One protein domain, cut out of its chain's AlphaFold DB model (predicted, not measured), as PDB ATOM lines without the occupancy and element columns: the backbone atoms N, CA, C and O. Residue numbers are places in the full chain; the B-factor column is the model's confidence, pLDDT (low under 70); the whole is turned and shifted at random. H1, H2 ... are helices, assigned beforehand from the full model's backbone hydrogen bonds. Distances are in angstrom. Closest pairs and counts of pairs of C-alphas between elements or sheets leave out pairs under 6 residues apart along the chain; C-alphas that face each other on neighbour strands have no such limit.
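AT A GLANCE: This is residues 232 to 351 of the 554 residues of an uncharacterized protein of Aeromonas media (UniProt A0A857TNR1). The longest helices, H5 and H6, make one end of a back-and-forth stack; H4 and H3 fill its middle, H2 follows, and H1 ends it beyond a long loop. The printed part has 120 residues with six named helices, H1 to H6 in chain order, and is all helix. It is compact, radius of gyration of the C-alphas 14.1 A, spanning 39 by 30 by 27 A.

IN THESE COORDINATES: H5, residues 309 to 326, and H6, 333 to 350, each measure 25.5 A. H4 is 296 to 303, H3 279 to 292, H2 264 to 274, H1 232 to 240. C-alpha 232 is at (148.001, 137.015, 169.035), C-alpha 350 at (162.721, 143.542, 134.133).

HOW THE PARTS SIT: H5 and H6, a hairpin, touch through residues 343 to 350 of H6 alone, closest C-alphas Met 313 and Val 350, 5.8 A. H4 is the hub; its closest C-alphas to H3 are Ser 298 and Phe 286, 5.1 A. H1 touches H2, closest C-alphas Leu 237 and Val 266, 6.8 A. In H1 to H6 every O i to N i+4 pair is within hydrogen-bond range.

THE WHOLE: The farthest C-alphas, Asp 235 and Tyr 351, are 42.1 A apart. The printed part has no cut; H1 to H2 is a long link. No printed residue is under 70 in pLDDT.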
ATOM      1  N   TYR A 232     146.670 137.565 169.333       96.31
ATOM      2  CA  TYR A 232     148.001 137.015 169.035       96.31
ATOM      3  C   TYR A 232     148.801 137.881 168.046       96.31
ATOM      4  O   TYR A 232     150.022 137.963 168.142       96.31
ATOM      5  N   GLN A 233     148.135 138.577 167.115       97.50
ATOM      6  CA  GLN A 233     148.815 139.497 166.200       97.50
ATOM      7  C   GLN A 233     149.220 140.799 166.896       97.50
ATOM      8  O   GLN A 233     150.274 141.345 166.580       97.50
ATOM      9  N   TYR A 234     148.446 141.280 167.876       97.44
ATOM     10  CA  TYR A 234     148.922 142.357 168.745       97.44
ATOM     11  C   TYR A 234     150.143 141.922 169.558       97.44
ATOM     12  O   TYR A 234     151.084 142.701 169.680       97.44
ATOM     13  N   ASP A 235     150.159 140.693 170.074       96.12
ATOM     14  CA  ASP A 235     151.290 140.168 170.846       96.12
ATOM     15  C   ASP A 235     152.558 140.077 169.974       96.12
ATOM     16  O   ASP A 235     153.635 140.487 170.405       96.12
ATOM     17  N   ILE A 236     152.423 139.653 168.706       96.25
ATOM     18  CA  ILE A 236     153.504 139.720 167.707       96.25
ATOM     19  C   ILE A 236     154.012 141.157 167.552       96.25
ATOM     20  O   ILE A 236     155.217 141.390 167.621       96.25
ATOM     21  N   LEU A 237     153.116 142.129 167.355       96.31
ATOM     22  CA  LEU A 237     153.514 143.526 167.177       96.31
ATOM     23  C   LEU A 237     154.189 144.105 168.425       96.31
ATOM     24  O   LEU A 237     155.166 144.827 168.272       96.31
ATOM     25  N   HIS A 238     153.734 143.778 169.638       95.38
ATOM     26  CA  HIS A 238     154.413 144.201 170.872       95.38
ATOM     27  C   HIS A 238     155.806 143.593 171.000       95.38
ATOM     28  O   HIS A 238     156.742 144.315 171.325       95.38
ATOM     29  N   ASN A 239     155.964 142.301 170.700       93.75
ATOM     30  CA  ASN A 239     157.269 141.631 170.728       93.75
ATOM     31  C   ASN A 239     158.239 142.203 169.685       93.75
ATOM     32  O   ASN A 239     159.449 142.241 169.904       93.75
ATOM     33  N   LEU A 240     157.707 142.632 168.538       94.50
ATOM     34  CA  LEU A 240     158.488 143.246 167.475       94.50
ATOM     35  C   LEU A 240     158.708 144.742 167.681       94.50
ATOM     36  O   LEU A 240     159.646 145.272 167.104       94.50
ATOM     37  N   PHE A 241     157.889 145.447 168.453       94.69
ATOM     38  CA  PHE A 241     158.064 146.881 168.635       94.69
ATOM     39  C   PHE A 241     159.294 147.168 169.507       94.69
ATOM     40  O   PHE A 241     159.298 146.908 170.708       94.69
ATOM     41  N   ALA A 242     160.334 147.733 168.894       91.12
ATOM     42  CA  ALA A 242     161.609 148.052 169.533       91.12
ATOM     43  C   ALA A 242     161.877 149.562 169.443       91.12
ATOM     44  O   ALA A 242     162.293 150.048 168.385       91.12
ATOM     45  N   PRO A 243     161.616 150.335 170.512       86.69
ATOM     46  CA  PRO A 243     161.695 151.794 170.470       86.69
ATOM     47  C   PRO A 243     163.104 152.363 170.245       86.69
ATOM     48  O   PRO A 243     163.244 153.526 169.859       86.69
ATOM     49  N   GLU A 244     164.140 151.568 170.496       87.25
ATOM     50  CA  GLU A 244     165.543 151.881 170.225       87.25
ATOM     51  C   GLU A 244     165.886 151.879 168.727       87.25
ATOM     52  O   GLU A 244     166.870 152.499 168.324       87.25
ATOM     53  N   ASN A 245     165.068 151.232 167.890       87.81
ATOM     54  CA  ASN A 245     165.293 151.149 166.450       87.81
ATOM     55  C   ASN A 245     164.604 152.299 165.714       87.81
ATOM     56  O   ASN A 245     163.465 152.647 166.011       87.81
ATOM     57  N   ILE A 246     165.264 152.840 164.685       85.31
ATOM     58  CA  ILE A 246     164.755 153.984 163.907       85.31
ATOM     59  C   ILE A 246     163.448 153.680 163.157       85.31
ATOM     60  O   ILE A 246     162.651 154.580 162.913       85.31
ATOM     61  N   ASP A 247     163.230 152.418 162.781       85.75
ATOM     62  CA  ASP A 247     162.010 151.922 162.136       85.75
ATOM     63  C   ASP A 247     161.028 151.285 163.135       85.75
ATOM     64  O   ASP A 247     159.948 150.852 162.737       85.75
ATOM     65  N   GLY A 248     161.391 151.246 164.422       88.69
ATOM     66  CA  GLY A 248     160.549 150.761 165.511       88.69
ATOM     67  C   GLY A 248     160.367 149.249 165.537       88.69
ATOM     68  O   GLY A 248     159.506 148.774 166.273       88.69
ATOM     69  N   ILE A 249     161.133 148.493 164.740       92.69
ATOM     70  CA  ILE A 249     160.967 147.042 164.588       92.69
ATOM     71  C   ILE A 249     162.236 146.312 165.037       92.69
ATOM     72  O   ILE A 249     163.341 146.577 164.566       92.69
ATOM     73  N   CYS A 250     162.088 145.360 165.951       92.38
ATOM     74  CA  CYS A 250     163.129 144.479 166.457       92.38
ATOM     75  C   CYS A 250     163.615 143.543 165.346       92.38
ATOM     76  O   CYS A 250     162.828 142.812 164.745       92.38
ATOM     77  N   ARG A 251     164.929 143.518 165.092       88.56
ATOM     78  CA  ARG A 251     165.556 142.668 164.056       88.56
ATOM     79  C   ARG A 251     166.037 141.314 164.583       88.56
ATOM     80  O   ARG A 251     167.000 140.734 164.073       88.56
ATOM     81  N   THR A 252     165.384 140.827 165.631       83.19
ATOM     82  CA  THR A 252     165.578 139.469 166.145       83.19
ATOM     83  C   THR A 252     164.728 138.517 165.309       83.19
ATOM     84  O   THR A 252     163.573 138.864 165.071       83.19
ATOM     85  N   PRO A 253     165.253 137.361 164.850       76.25
ATOM     86  CA  PRO A 253     164.471 136.396 164.085       76.25
ATOM     87  C   PRO A 253     163.177 136.050 164.797       76.25
ATOM     88  O   PRO A 253     163.199 135.655 165.963       76.25
ATOM     89  N   LEU A 254     162.075 136.181 164.073       84.50
ATOM     90  CA  LEU A 254     160.783 135.704 164.516       84.50
ATOM     91  C   LEU A 254     160.373 134.574 163.581       84.50
ATOM     92  O   LEU A 254     160.137 134.817 162.395       84.50
ATOM     93  N   ASP A 255     160.335 133.359 164.118       81.19
ATOM     94  CA  ASP A 255     159.772 132.217 163.410       81.19
ATOM     95  C   ASP A 255     158.270 132.167 163.684       81.19
ATOM     96  O   ASP A 255     157.840 132.237 164.838       81.19
ATOM     97  N   ILE A 256     157.478 132.134 162.618       87.62
ATOM     98  CA  ILE A 256     156.022 132.053 162.691       87.62
ATOM     99  C   ILE A 256     155.594 130.884 161.815       87.62
ATOM    100  O   ILE A 256     155.813 130.907 160.604       87.62
ATOM    101  N   ASP A 257     154.928 129.908 162.431       83.62
ATOM    102  CA  ASP A 257     154.498 128.666 161.782       83.62
ATOM    103  C   ASP A 257     153.569 128.907 160.577       83.62
ATOM    104  O   ASP A 257     153.686 128.249 159.543       83.62
ATOM    105  N   SER A 258     152.648 129.872 160.691       92.50
ATOM    106  CA  SER A 258     151.704 130.262 159.638       92.50
ATOM    107  C   SER A 258     151.620 131.778 159.511       92.50
ATOM    108  O   SER A 258     151.399 132.481 160.492       92.50
ATOM    109  N   ILE A 259     151.750 132.275 158.279       95.94
ATOM    110  CA  ILE A 259     151.681 133.710 157.970       95.94
ATOM    111  C   ILE A 259     150.439 134.097 157.151       95.94
ATOM    112  O   ILE A 259     150.180 135.282 156.956       95.94
ATOM    113  N   ASP A 260     149.676 133.123 156.651       95.75
ATOM    114  CA  ASP A 260     148.646 133.347 155.626       95.75
ATOM    115  C   ASP A 260     147.445 134.161 156.142       95.75
ATOM    116  O   ASP A 260     146.775 134.857 155.376       95.75
ATOM    117  N   ASP A 261     147.193 134.129 157.446       95.62
ATOM    118  CA  ASP A 261     146.138 134.849 158.162       95.62
ATOM    119  C   ASP A 261     146.604 136.190 158.757       95.62
ATOM    120  O   ASP A 261     145.792 136.973 159.261       95.62
ATOM    121  N   LEU A 262     147.902 136.494 158.675       97.75
ATOM    122  CA  LEU A 262     148.446 137.731 159.218       97.75
ATOM    123  C   LEU A 262     147.967 138.951 158.428       97.75
ATOM    124  O   LEU A 262     147.843 138.952 157.199       97.75
ATOM    125  N   HIS A 263     147.713 140.026 159.164       98.00
ATOM    126  CA  HIS A 263     147.379 141.326 158.612       98.00
ATOM    127  C   HIS A 263     148.558 141.900 157.806       98.00
ATOM    128  O   HIS A 263     149.715 141.654 158.145       98.00
ATOM    129  N   HIS A 264     148.299 142.701 156.764       97.31
ATOM    130  CA  HIS A 264     149.349 143.196 155.848       97.31
ATOM    131  C   HIS A 264     150.478 143.960 156.567       97.31
ATOM    132  O   HIS A 264     151.656 143.738 156.292       97.31
ATOM    133  N   THR A 265     150.145 144.763 157.577       96.94
ATOM    134  CA  THR A 265     151.130 145.463 158.422       96.94
ATOM    135  C   THR A 265     151.896 144.529 159.356       96.94
ATOM    136  O   THR A 265     153.074 144.756 159.631       96.94
ATOM    137  N   VAL A 266     151.256 143.461 159.842       97.62
ATOM    138  CA  VAL A 266     151.915 142.453 160.688       97.62
ATOM    139  C   VAL A 266     152.916 141.675 159.841       97.62
ATOM    140  O   VAL A 266     154.074 141.563 160.229       97.62
ATOM    141  N   LEU A 267     152.521 141.267 158.632       97.75
ATOM    142  CA  LEU A 267     153.414 140.682 157.631       97.75
ATOM    143  C   LEU A 267     154.609 141.586 157.330       97.75
ATOM    144  O   LEU A 267     155.738 141.109 157.311       97.75
ATOM    145  N   TYR A 268     154.388 142.892 157.149       97.12
ATOM    146  CA  TYR A 268     155.480 143.852 156.984       97.12
ATOM    147  C   TYR A 268     156.453 143.833 158.174       97.12
ATOM    148  O   TYR A 268     157.664 143.762 157.968       97.12
ATOM    149  N   CYS A 269     155.950 143.857 159.412       96.12
ATOM    150  CA  CYS A 269     156.804 143.859 160.603       96.12
ATOM    151  C   CYS A 269     157.612 142.557 160.730       96.12
ATOM    152  O   CYS A 269     158.820 142.600 160.969       96.12
ATOM    153  N   VAL A 270     156.971 141.410 160.491       96.62
ATOM    154  CA  VAL A 270     157.619 140.087 160.468       96.62
ATOM    155  C   VAL A 270     158.684 140.021 159.372       96.62
ATOM    156  O   VAL A 270     159.785 139.517 159.603       96.62
ATOM    157  N   ALA A 271     158.394 140.574 158.193       96.38
ATOM    158  CA  ALA A 271     159.332 140.622 157.081       96.38
ATOM    159  C   ALA A 271     160.573 141.458 157.410       96.38
ATOM    160  O   ALA A 271     161.695 141.010 157.180       96.38
ATOM    161  N   VAL A 272     160.391 142.653 157.982       95.19
ATOM    162  CA  VAL A 272     161.499 143.531 158.392       95.19
ATOM    163  C   VAL A 272     162.358 142.874 159.476       95.19
ATOM    164  O   VAL A 272     163.584 142.927 159.391       95.19
ATOM    165  N   SER A 273     161.739 142.204 160.448       94.81
ATOM    166  CA  SER A 273     162.437 141.439 161.491       94.81
ATOM    167  C   SER A 273     163.315 140.316 160.909       94.81
ATOM    168  O   SER A 273     164.451 140.111 161.344       94.81
ATOM    169  N   ASN A 274     162.836 139.652 159.853       94.69
ATOM    170  CA  ASN A 274     163.528 138.545 159.195       94.69
ATOM    171  C   ASN A 274     164.445 138.962 158.033       94.69
ATOM    172  O   ASN A 274     165.149 138.114 157.484       94.69
ATOM    173  N   ILE A 275     164.494 140.247 157.665       93.62
ATOM    174  CA  ILE A 275     165.081 140.708 156.393       93.62
ATOM    175  C   ILE A 275     166.545 140.275 156.190       93.62
ATOM    176  O   ILE A 275     166.934 139.916 155.078       93.62
ATOM    177  N   ILE A 276     167.337 140.245 157.271       91.38
ATOM    178  CA  ILE A 276     168.762 139.867 157.255       91.38
ATOM    179  C   ILE A 276     168.965 138.361 157.460       91.38
ATOM    180  O   ILE A 276     169.819 137.758 156.818       91.38
ATOM    181  N   ARG A 277     168.237 137.758 158.404       90.69
ATOM    182  CA  ARG A 277     168.542 136.412 158.924       90.69
ATOM    183  C   ARG A 277     167.725 135.304 158.258       90.69
ATOM    184  O   ARG A 277     168.169 134.164 158.242       90.69
ATOM    185  N   ASN A 278     166.567 135.641 157.695       93.50
ATOM    186  CA  ASN A 278     165.702 134.735 156.944       93.50
ATOM    187  C   ASN A 278     165.047 135.492 155.776       93.50
ATOM    188  O   ASN A 278     163.839 135.729 155.725       93.50
ATOM    189  N   THR A 279     165.882 135.903 154.820       94.69
ATOM    190  CA  THR A 279     165.455 136.639 153.625       94.69
ATOM    191  C   THR A 279     164.349 135.928 152.823       94.69
ATOM    192  O   THR A 279     163.445 136.625 152.364       94.69
ATOM    193  N   PRO A 280     164.334 134.584 152.659       94.19
ATOM    194  CA  PRO A 280     163.217 133.891 152.011       94.19
ATOM    195  C   PRO A 280     161.865 134.124 152.705       94.19
ATOM    196  O   PRO A 280     160.891 134.468 152.033       94.19
ATOM    197  N   MET A 281     161.809 134.020 154.039       94.62
ATOM    198  CA  MET A 281     160.598 134.334 154.811       94.62
ATOM    199  C   MET A 281     160.200 135.806 154.653       94.62
ATOM    200  O   MET A 281     159.025 136.108 154.443       94.62
ATOM    201  N   ALA A 282     161.173 136.723 154.683       95.94
ATOM    202  CA  ALA A 282     160.916 138.145 154.482       95.94
ATOM    203  C   ALA A 282     160.291 138.438 153.107       95.94
ATOM    204  O   ALA A 282     159.284 139.143 153.033       95.94
ATOM    205  N   LYS A 283     160.822 137.844 152.027       96.56
ATOM    206  CA  LYS A 283     160.249 137.957 150.673       96.56
ATOM    207  C   LYS A 283     158.815 137.431 150.624       96.56
ATOM    208  O   LYS A 283     157.947 138.121 150.091       96.56
ATOM    209  N   LYS A 284     158.550 136.262 151.224       96.00
ATOM    210  CA  LYS A 284     157.200 135.676 151.294       96.00
ATOM    211  C   LYS A 284     156.225 136.607 152.024       96.00
ATOM    212  O   LYS A 284     155.138 136.871 151.520       96.00
ATOM    213  N   CYS A 285     156.632 137.158 153.166       97.44
ATOM    214  CA  CYS A 285     155.810 138.081 153.944       97.44
ATOM    215  C   CYS A 285     155.540 139.400 153.198       97.44
ATOM    216  O   CYS A 285     154.402 139.865 153.183       97.44
ATOM    217  N   PHE A 286     156.543 139.997 152.539       97.94
ATOM    218  CA  PHE A 286     156.326 141.207 151.739       97.94
ATOM    219  C   PHE A 286     155.395 140.966 150.547       97.94
ATOM    220  O   PHE A 286     154.538 141.809 150.282       97.94
ATOM    221  N   ALA A 287     155.546 139.835 149.851       97.12
ATOM    222  CA  ALA A 287     154.666 139.456 148.751       97.12
ATOM    223  C   ALA A 287     153.217 139.301 149.234       97.12
ATOM    224  O   ALA A 287     152.325 139.961 148.708       97.12
ATOM    225  N   LEU A 288     153.000 138.537 150.308       97.69
ATOM    226  CA  LEU A 288     151.670 138.328 150.878       97.69
ATOM    227  C   LEU A 288     151.046 139.629 151.413       97.69
ATOM    228  O   LEU A 288     149.838 139.836 151.302       97.69
ATOM    229  N   ALA A 289     151.854 140.545 151.962       97.62
ATOM    230  CA  ALA A 289     151.372 141.864 152.364       97.62
ATOM    231  C   ALA A 289     150.829 142.655 151.163       97.62
ATOM    232  O   ALA A 289     149.764 143.253 151.284       97.62
ATOM    233  N   LEU A 290     151.530 142.623 150.018       96.31
ATOM    234  CA  LEU A 290     151.105 143.275 148.771       96.31
ATOM    235  C   LEU A 290     149.858 142.628 148.155       96.31
ATOM    236  O   LEU A 290     149.016 143.328 147.593       96.31
ATOM    237  N   GLU A 291     149.720 141.307 148.272       95.69
ATOM    238  CA  GLU A 291     148.526 140.580 147.827       95.69
ATOM    239  C   GLU A 291     147.283 140.964 148.638       95.69
ATOM    240  O   GLU A 291     146.193 141.092 148.082       95.69
ATOM    241  N   LYS A 292     147.440 141.177 149.951       95.81
ATOM    242  CA  LYS A 292     146.337 141.554 150.847       95.81
ATOM    243  C   LYS A 292     145.932 143.022 150.726       95.81
ATOM    244  O   LYS A 292     144.763 143.336 150.938       95.81
ATOM    245  N   HIS A 293     146.882 143.911 150.442       95.12
ATOM    246  CA  HIS A 293     146.651 145.343 150.246       95.12
ATOM    247  C   HIS A 293     147.842 145.984 149.525       95.12
ATOM    248  O   HIS A 293     148.964 145.504 149.652       95.12
ATOM    249  N   LEU A 294     147.664 147.114 148.831       94.69
ATOM    250  CA  LEU A 294     148.799 147.864 148.270       94.69
ATOM    251  C   LEU A 294     149.598 148.554 149.397       94.69
ATOM    252  O   LEU A 294     149.464 149.754 149.649       94.69
ATOM    253  N   HIS A 295     150.433 147.773 150.086       94.25
ATOM    254  CA  HIS A 295     151.273 148.210 151.195       94.25
ATOM    255  C   HIS A 295     152.625 148.730 150.681       94.25
ATOM    256  O   HIS A 295     153.591 147.980 150.509       94.25
ATOM    257  N   TYR A 296     152.711 150.043 150.441       94.00
ATOM    258  CA  TYR A 296     153.893 150.700 149.861       94.00
ATOM    259  C   TYR A 296     155.206 150.377 150.599       94.00
ATOM    260  O   TYR A 296     156.220 150.091 149.956       94.00
ATOM    261  N   ARG A 297     155.209 150.364 151.942       94.00
ATOM    262  CA  ARG A 297     156.426 150.057 152.717       94.00
ATOM    263  C   ARG A 297     156.937 148.636 152.430       94.00
ATOM    264  O   ARG A 297     158.151 148.435 152.402       94.00
ATOM    265  N   SER A 298     156.042 147.682 152.144       96.25
ATOM    266  CA  SER A 298     156.417 146.322 151.724       96.25
ATOM    267  C   SER A 298     157.018 146.315 150.326       96.25
ATOM    268  O   SER A 298     158.066 145.709 150.144       96.25
ATOM    269  N   ALA A 299     156.433 147.034 149.359       97.06
ATOM    270  CA  ALA A 299     157.025 147.173 148.023       97.06
ATOM    271  C   ALA A 299     158.451 147.742 148.095       97.06
ATOM    272  O   ALA A 299     159.376 147.183 147.509       97.06
ATOM    273  N   LYS A 300     158.641 148.803 148.889       96.31
ATOM    274  CA  LYS A 300     159.947 149.436 149.103       96.31
ATOM    275  C   LYS A 300     160.971 148.480 149.712       96.31
ATOM    276  O   LYS A 300     162.070 148.360 149.190       96.31
ATOM    277  N   ARG A 301     160.629 147.800 150.811       95.69
ATOM    278  CA  ARG A 301     161.570 146.898 151.498       95.69
ATOM    279  C   ARG A 301     161.798 145.583 150.767       95.69
ATOM    280  O   ARG A 301     162.875 145.012 150.892       95.69
ATOM    281  N   CYS A 302     160.829 145.123 149.981       97.06
ATOM    282  CA  CYS A 302     161.020 143.977 149.104       97.06
ATOM    283  C   CYS A 302     162.027 144.306 147.995       97.06
ATOM    284  O   CYS A 302     162.919 143.498 147.745       97.06
ATOM    285  N   LEU A 303     161.952 145.510 147.400       96.88
ATOM    286  CA  LEU A 303     162.921 145.978 146.400       96.88
ATOM    287  C   LEU A 303     164.368 145.880 146.911       96.88
ATOM    288  O   LEU A 303     165.225 145.380 146.186       96.88
ATOM    289  N   ASP A 304     164.609 146.262 148.174       94.56
ATOM    290  CA  ASP A 304     165.935 146.229 148.817       94.56
ATOM    291  C   ASP A 304     166.585 144.822 148.811       94.56
ATOM    292  O   ASP A 304     167.803 144.707 148.957       94.56
ATOM    293  N   ILE A 305     165.800 143.742 148.660       95.44
ATOM    294  CA  ILE A 305     166.268 142.348 148.785       95.44
ATOM    295  C   ILE A 305     165.993 141.459 147.559       95.44
ATOM    296  O   ILE A 305     166.424 140.299 147.549       95.44
ATOM    297  N   VAL A 306     165.290 141.945 146.527       92.62
ATOM    298  CA  VAL A 306     165.073 141.191 145.274       92.62
ATOM    299  C   VAL A 306     166.216 141.424 144.286       92.62
ATOM    300  O   VAL A 306     166.356 142.468 143.644       92.62
ATOM    301  N   LEU A 307     167.068 140.412 144.146       90.62
ATOM    302  CA  LEU A 307     168.317 140.530 143.390       90.62
ATOM    303  C   LEU A 307     168.221 139.864 142.019       90.62
ATOM    304  O   LEU A 307     168.865 140.315 141.072       90.62
ATOM    305  N   GLN A 308     167.412 138.810 141.903       94.88
ATOM    306  CA  GLN A 308     167.288 138.033 140.674       94.88
ATOM    307  C   GLN A 308     166.218 138.615 139.744       94.88
ATOM    308  O   GLN A 308     165.214 139.171 140.187       94.88
ATOM    309  N   HIS A 309     166.403 138.441 138.431       94.62
ATOM    310  CA  HIS A 309     165.467 138.952 137.415       94.62
ATOM    311  C   HIS A 309     164.035 138.426 137.610       94.62
ATOM    312  O   HIS A 309     163.087 139.209 137.582       94.62
ATOM    313  N   HIS A 310     163.875 137.130 137.899       95.19
ATOM    314  CA  HIS A 310     162.556 136.531 138.131       95.19
ATOM    315  C   HIS A 310     161.860 137.086 139.387       95.19
ATOM    316  O   HIS A 310     160.648 137.282 139.370       95.19
ATOM    317  N   GLU A 311     162.607 137.394 140.450       96.25
ATOM    318  CA  GLU A 311     162.054 137.991 141.677       96.25
ATOM    319  C   GLU A 311     161.572 139.422 141.424       96.25
ATOM    320  O   GLU A 311     160.505 139.817 141.887       96.25
ATOM    321  N   ARG A 312     162.331 140.197 140.638       97.06
ATOM    322  CA  ARG A 312     161.928 141.550 140.225       97.06
ATOM    323  C   ARG A 312     160.676 141.523 139.355       97.06
ATOM    324  O   ARG A 312     159.787 142.342 139.560       97.06
ATOM    325  N   MET A 313     160.580 140.562 138.433       95.94
ATOM    326  CA  MET A 313     159.381 140.342 137.619       95.94
ATOM    327  C   MET A 313     158.164 140.025 138.499       95.94
ATOM    328  O   MET A 313     157.091 140.593 138.296       95.94
ATOM    329  N   GLN A 314     158.326 139.154 139.500       97.00
ATOM    330  CA  GLN A 314     157.265 138.827 140.457       97.00
ATOM    331  C   GLN A 314     156.836 140.051 141.271       97.00
ATOM    332  O   GLN A 314     155.640 140.315 141.378       97.00
ATOM    333  N   LEU A 315     157.787 140.835 141.790       98.06
ATOM    334  CA  LEU A 315     157.487 142.055 142.539       98.06
ATOM    335  C   LEU A 315     156.764 143.099 141.675       98.06
ATOM    336  O   LEU A 315     155.774 143.670 142.125       98.06
ATOM    337  N   LEU A 316     157.212 143.318 140.435       98.00
ATOM    338  CA  LEU A 316     156.544 144.216 139.489       98.00
ATOM    339  C   LEU A 316     155.102 143.767 139.226       98.00
ATOM    340  O   LEU A 316     154.173 144.556 139.381       98.00
ATOM    341  N   THR A 317     154.917 142.479 138.922       97.12
ATOM    342  CA  THR A 317     153.598 141.879 138.672       97.12
ATOM    343  C   THR A 317     152.663 142.051 139.870       97.12
ATOM    344  O   THR A 317     151.480 142.351 139.693       97.12
ATOM    345  N   LEU A 318     153.180 141.864 141.091       97.69
ATOM    346  CA  LEU A 318     152.424 142.066 142.326       97.69
ATOM    347  C   LEU A 318     152.023 143.531 142.502       97.69
ATOM    348  O   LEU A 318     150.846 143.797 142.706       97.69
ATOM    349  N   ILE A 319     152.956 144.478 142.356       98.12
ATOM    350  CA  ILE A 319     152.659 145.916 142.463       98.12
ATOM    351  C   ILE A 319     151.564 146.322 141.471       98.12
ATOM    352  O   ILE A 319     150.608 146.987 141.859       98.12
ATOM    353  N   GLU A 320     151.669 145.894 140.216       97.75
ATOM    354  CA  GLU A 320     150.681 146.175 139.170       97.75
ATOM    355  C   GLU A 320     149.296 145.617 139.505       97.75
ATOM    356  O   GLU A 320     148.298 146.335 139.439       97.75
ATOM    357  N   ARG A 321     149.228 144.357 139.949       96.81
ATOM    358  CA  ARG A 321     147.969 143.733 140.377       96.81
ATOM    359  C   ARG A 321     147.372 144.420 141.595       96.81
ATOM    360  O   ARG A 321     146.152 144.577 141.653       96.81
ATOM    361  N   SER A 322     148.198 144.845 142.549       95.62
ATOM    362  CA  SER A 322     147.748 145.564 143.739       95.62
ATOM    363  C   SER A 322     147.238 146.962 143.376       95.62
ATOM    364  O   SER A 322     146.196 147.365 143.884       95.62
ATOM    365  N   ILE A 323     147.894 147.675 142.452       95.81
ATOM    366  CA  ILE A 323     147.393 148.952 141.911       95.81
ATOM    367  C   ILE A 323     146.044 148.743 141.220       95.81
ATOM    368  O   ILE A 323     145.100 149.471 141.508       95.81
ATOM    369  N   TYR A 324     145.925 147.726 140.364       95.00
ATOM    370  CA  TYR A 324     144.671 147.401 139.684       95.00
ATOM    371  C   TYR A 324     143.540 147.043 140.666       95.00
ATOM    372  O   TYR A 324     142.408 147.490 140.500       95.00
ATOM    373  N   SER A 325     143.837 146.258 141.707       93.44
ATOM    374  CA  SER A 325     142.821 145.735 142.635       93.44
ATOM    375  C   SER A 325     142.398 146.743 143.705       93.44
ATOM    376  O   SER A 325     141.223 146.803 144.075       93.44
ATOM    377  N   PHE A 326     143.346 147.524 144.228       92.25
ATOM    378  CA  PHE A 326     143.122 148.401 145.379       92.25
ATOM    379  C   PHE A 326     143.094 149.887 145.015       92.25
ATOM    380  O   PHE A 326     142.526 150.674 145.773       92.25
ATOM    381  N   GLY A 327     143.653 150.274 143.866       92.69
ATOM    382  CA  GLY A 327     143.928 151.669 143.535       92.69
ATOM    383  C   GLY A 327     145.100 152.232 144.345       92.69
ATOM    384  O   GLY A 327     145.795 151.512 145.060       92.69
ATOM    385  N   ILE A 328     145.324 153.542 144.226       93.38
ATOM    386  CA  ILE A 328     146.386 154.276 144.945       93.38
ATOM    387  C   ILE A 328     145.841 155.390 145.849       93.38
ATOM    388  O   ILE A 328     146.611 156.139 146.440       93.38
ATOM    389  N   GLU A 329     144.519 155.534 145.937       90.31
ATOM    390  CA  GLU A 329     143.838 156.642 146.625       90.31
ATOM    391  C   GLU A 329     144.027 156.656 148.150       90.31
ATOM    392  O   GLU A 329     143.787 157.673 148.797       90.31
ATOM    393  N   HIS A 330     144.441 155.527 148.730       89.38
ATOM    394  CA  HIS A 330     144.767 155.400 150.151       89.38
ATOM    395  C   HIS A 330     146.220 155.766 150.470       89.38
ATOM    396  O   HIS A 330     146.587 155.793 151.641       89.38
ATOM    397  N   LEU A 331     147.053 156.008 149.457       91.50
ATOM    398  CA  LEU A 331     148.439 156.428 149.628       91.50
ATOM    399  C   LEU A 331     148.519 157.956 149.678       91.50
ATOM    400  O   LEU A 331     147.788 158.659 148.979       91.50
ATOM    401  N   GLU A 332     149.446 158.491 150.469       89.06
ATOM    402  CA  GLU A 332     149.742 159.926 150.404       89.06
ATOM    403  C   GLU A 332     150.599 160.269 149.171       89.06
ATOM    404  O   GLU A 332     151.234 159.414 148.553       89.06
ATOM    405  N   MET A 333     150.661 161.552 148.806       89.50
ATOM    406  CA  MET A 333     151.347 161.999 147.587       89.50
ATOM    407  C   MET A 333     152.828 161.574 147.531       89.50
ATOM    408  O   MET A 333     153.313 161.150 146.481       89.50
ATOM    409  N   SER A 334     153.544 161.652 148.656       90.75
ATOM    410  CA  SER A 334     154.936 161.198 148.813       90.75
ATOM    411  C   SER A 334     155.095 159.696 148.578       90.75
ATOM    412  O   SER A 334     156.059 159.269 147.935       90.75
ATOM    413  N   GLU A 335     154.151 158.895 149.070       93.81
ATOM    414  CA  GLU A 335     154.117 157.447 148.860       93.81
ATOM    415  C   GLU A 335     153.822 157.114 147.400       93.81
ATOM    416  O   GLU A 335     154.524 156.285 146.831       93.81
ATOM    417  N   ILE A 336     152.874 157.804 146.756       95.06
ATOM    418  CA  ILE A 336     152.567 157.613 145.329       95.06
ATOM    419  C   ILE A 336     153.799 157.913 144.464       95.06
ATOM    420  O   ILE A 336     154.136 157.136 143.570       95.06
ATOM    421  N   VAL A 337     154.496 159.023 144.727       95.38
ATOM    422  CA  VAL A 337     155.730 159.386 144.006       95.38
ATOM    423  C   VAL A 337     156.822 158.333 144.220       95.38
ATOM    424  O   VAL A 337     157.480 157.921 143.266       95.38
ATOM    425  N   SER A 338     156.991 157.861 145.456       96.62
ATOM    426  CA  SER A 338     157.995 156.842 145.786       96.62
ATOM    427  C   SER A 338     157.660 155.477 145.178       96.62
ATOM    428  O   SER A 338     158.547 154.811 144.649       96.62
ATOM    429  N   LEU A 339     156.387 155.076 145.201       97.44
ATOM    430  CA  LEU A 339     155.894 153.853 144.572       97.44
ATOM    431  C   LEU A 339     156.106 153.897 143.059       97.44
ATOM    432  O   LEU A 339     156.577 152.918 142.491       97.44
ATOM    433  N   LYS A 340     155.826 155.036 142.414       96.88
ATOM    434  CA  LYS A 340     156.084 155.217 140.982       96.88
ATOM    435  C   LYS A 340     157.576 155.080 140.657       96.88
ATOM    436  O   LYS A 340     157.921 154.399 139.700       96.88
ATOM    437  N   LYS A 341     158.466 155.622 141.493       97.38
ATOM    438  CA  LYS A 341     159.917 155.433 141.326       97.38
ATOM    439  C   LYS A 341     160.331 153.957 141.422       97.38
ATOM    440  O   LYS A 341     161.097 153.496 140.584       97.38
ATOM    441  N   ILE A 342     159.814 153.224 142.414       97.56
ATOM    442  CA  ILE A 342     160.044 151.774 142.568       97.56
ATOM    443  C   ILE A 342     159.548 151.018 141.329       97.56
ATOM    444  O   ILE A 342     160.248 150.161 140.795       97.56
ATOM    445  N   TYR A 343     158.347 151.358 140.861       97.38
ATOM    446  CA  TYR A 343     157.735 150.779 139.672       97.38
ATOM    447  C   TYR A 343     158.591 150.996 138.413       97.38
ATOM    448  O   TYR A 343     158.832 150.052 137.661       97.38
ATOM    449  N   ASP A 344     159.100 152.212 138.205       96.19
ATOM    450  CA  ASP A 344     159.947 152.548 137.055       96.19
ATOM    451  C   ASP A 344     161.290 151.809 137.099       96.19
ATOM    452  O   ASP A 344     161.728 151.252 136.090       96.19
ATOM    453  N   GLU A 345     161.919 151.743 138.275       96.19
ATOM    454  CA  GLU A 345     163.164 150.999 138.485       96.19
ATOM    455  C   GLU A 345     162.993 149.509 138.163       96.19
ATOM    456  O   GLU A 345     163.792 148.928 137.421       96.19
ATOM    457  N   LEU A 346     161.914 148.898 138.662       96.88
ATOM    458  CA  LEU A 346     161.583 147.505 138.371       96.88
ATOM    459  C   LEU A 346     161.305 147.289 136.886       96.88
ATOM    460  O   LEU A 346     161.822 146.335 136.312       96.88
ATOM    461  N   THR A 347     160.546 148.180 136.251       95.31
ATOM    462  CA  THR A 347     160.224 148.091 134.822       95.31
ATOM    463  C   THR A 347     161.497 148.062 133.974       95.31
ATOM    464  O   THR A 347     161.662 147.173 133.140       95.31
ATOM    465  N   VAL A 348     162.443 148.969 134.234       93.62
ATOM    466  CA  VAL A 348     163.737 149.005 133.530       93.62
ATOM    467  C   VAL A 348     164.559 147.741 133.796       93.62
ATOM    468  O   VAL A 348     165.151 147.182 132.873       93.62
ATOM    469  N   ALA A 349     164.586 147.264 135.042       93.56
ATOM    470  CA  ALA A 349     165.345 146.071 135.417       93.56
ATOM    471  C   ALA A 349     164.768 144.772 134.821       93.56
ATOM    472  O   ALA A 349     165.511 143.825 134.554       93.56
ATOM    473  N   VAL A 350     163.450 144.711 134.638       93.75
ATOM    474  CA  VAL A 350     162.721 143.542 134.133       93.75
ATOM    475  C   VAL A 350     162.688 143.512 132.602       93.75
ATOM    476  O   VAL A 350     162.804 142.439 131.991       93.75
ATOM    477  N   TYR A 351     162.580 144.679 131.972       90.44
ATOM    478  CA  TYR A 351     162.461 144.844 130.526       90.44
ATOM    479  C   TYR A 351     163.616 145.692 129.970       90.44
ATOM    480  O   TYR A 351     163.398 146.819 129.517       90.44
TER     481      TYR A 351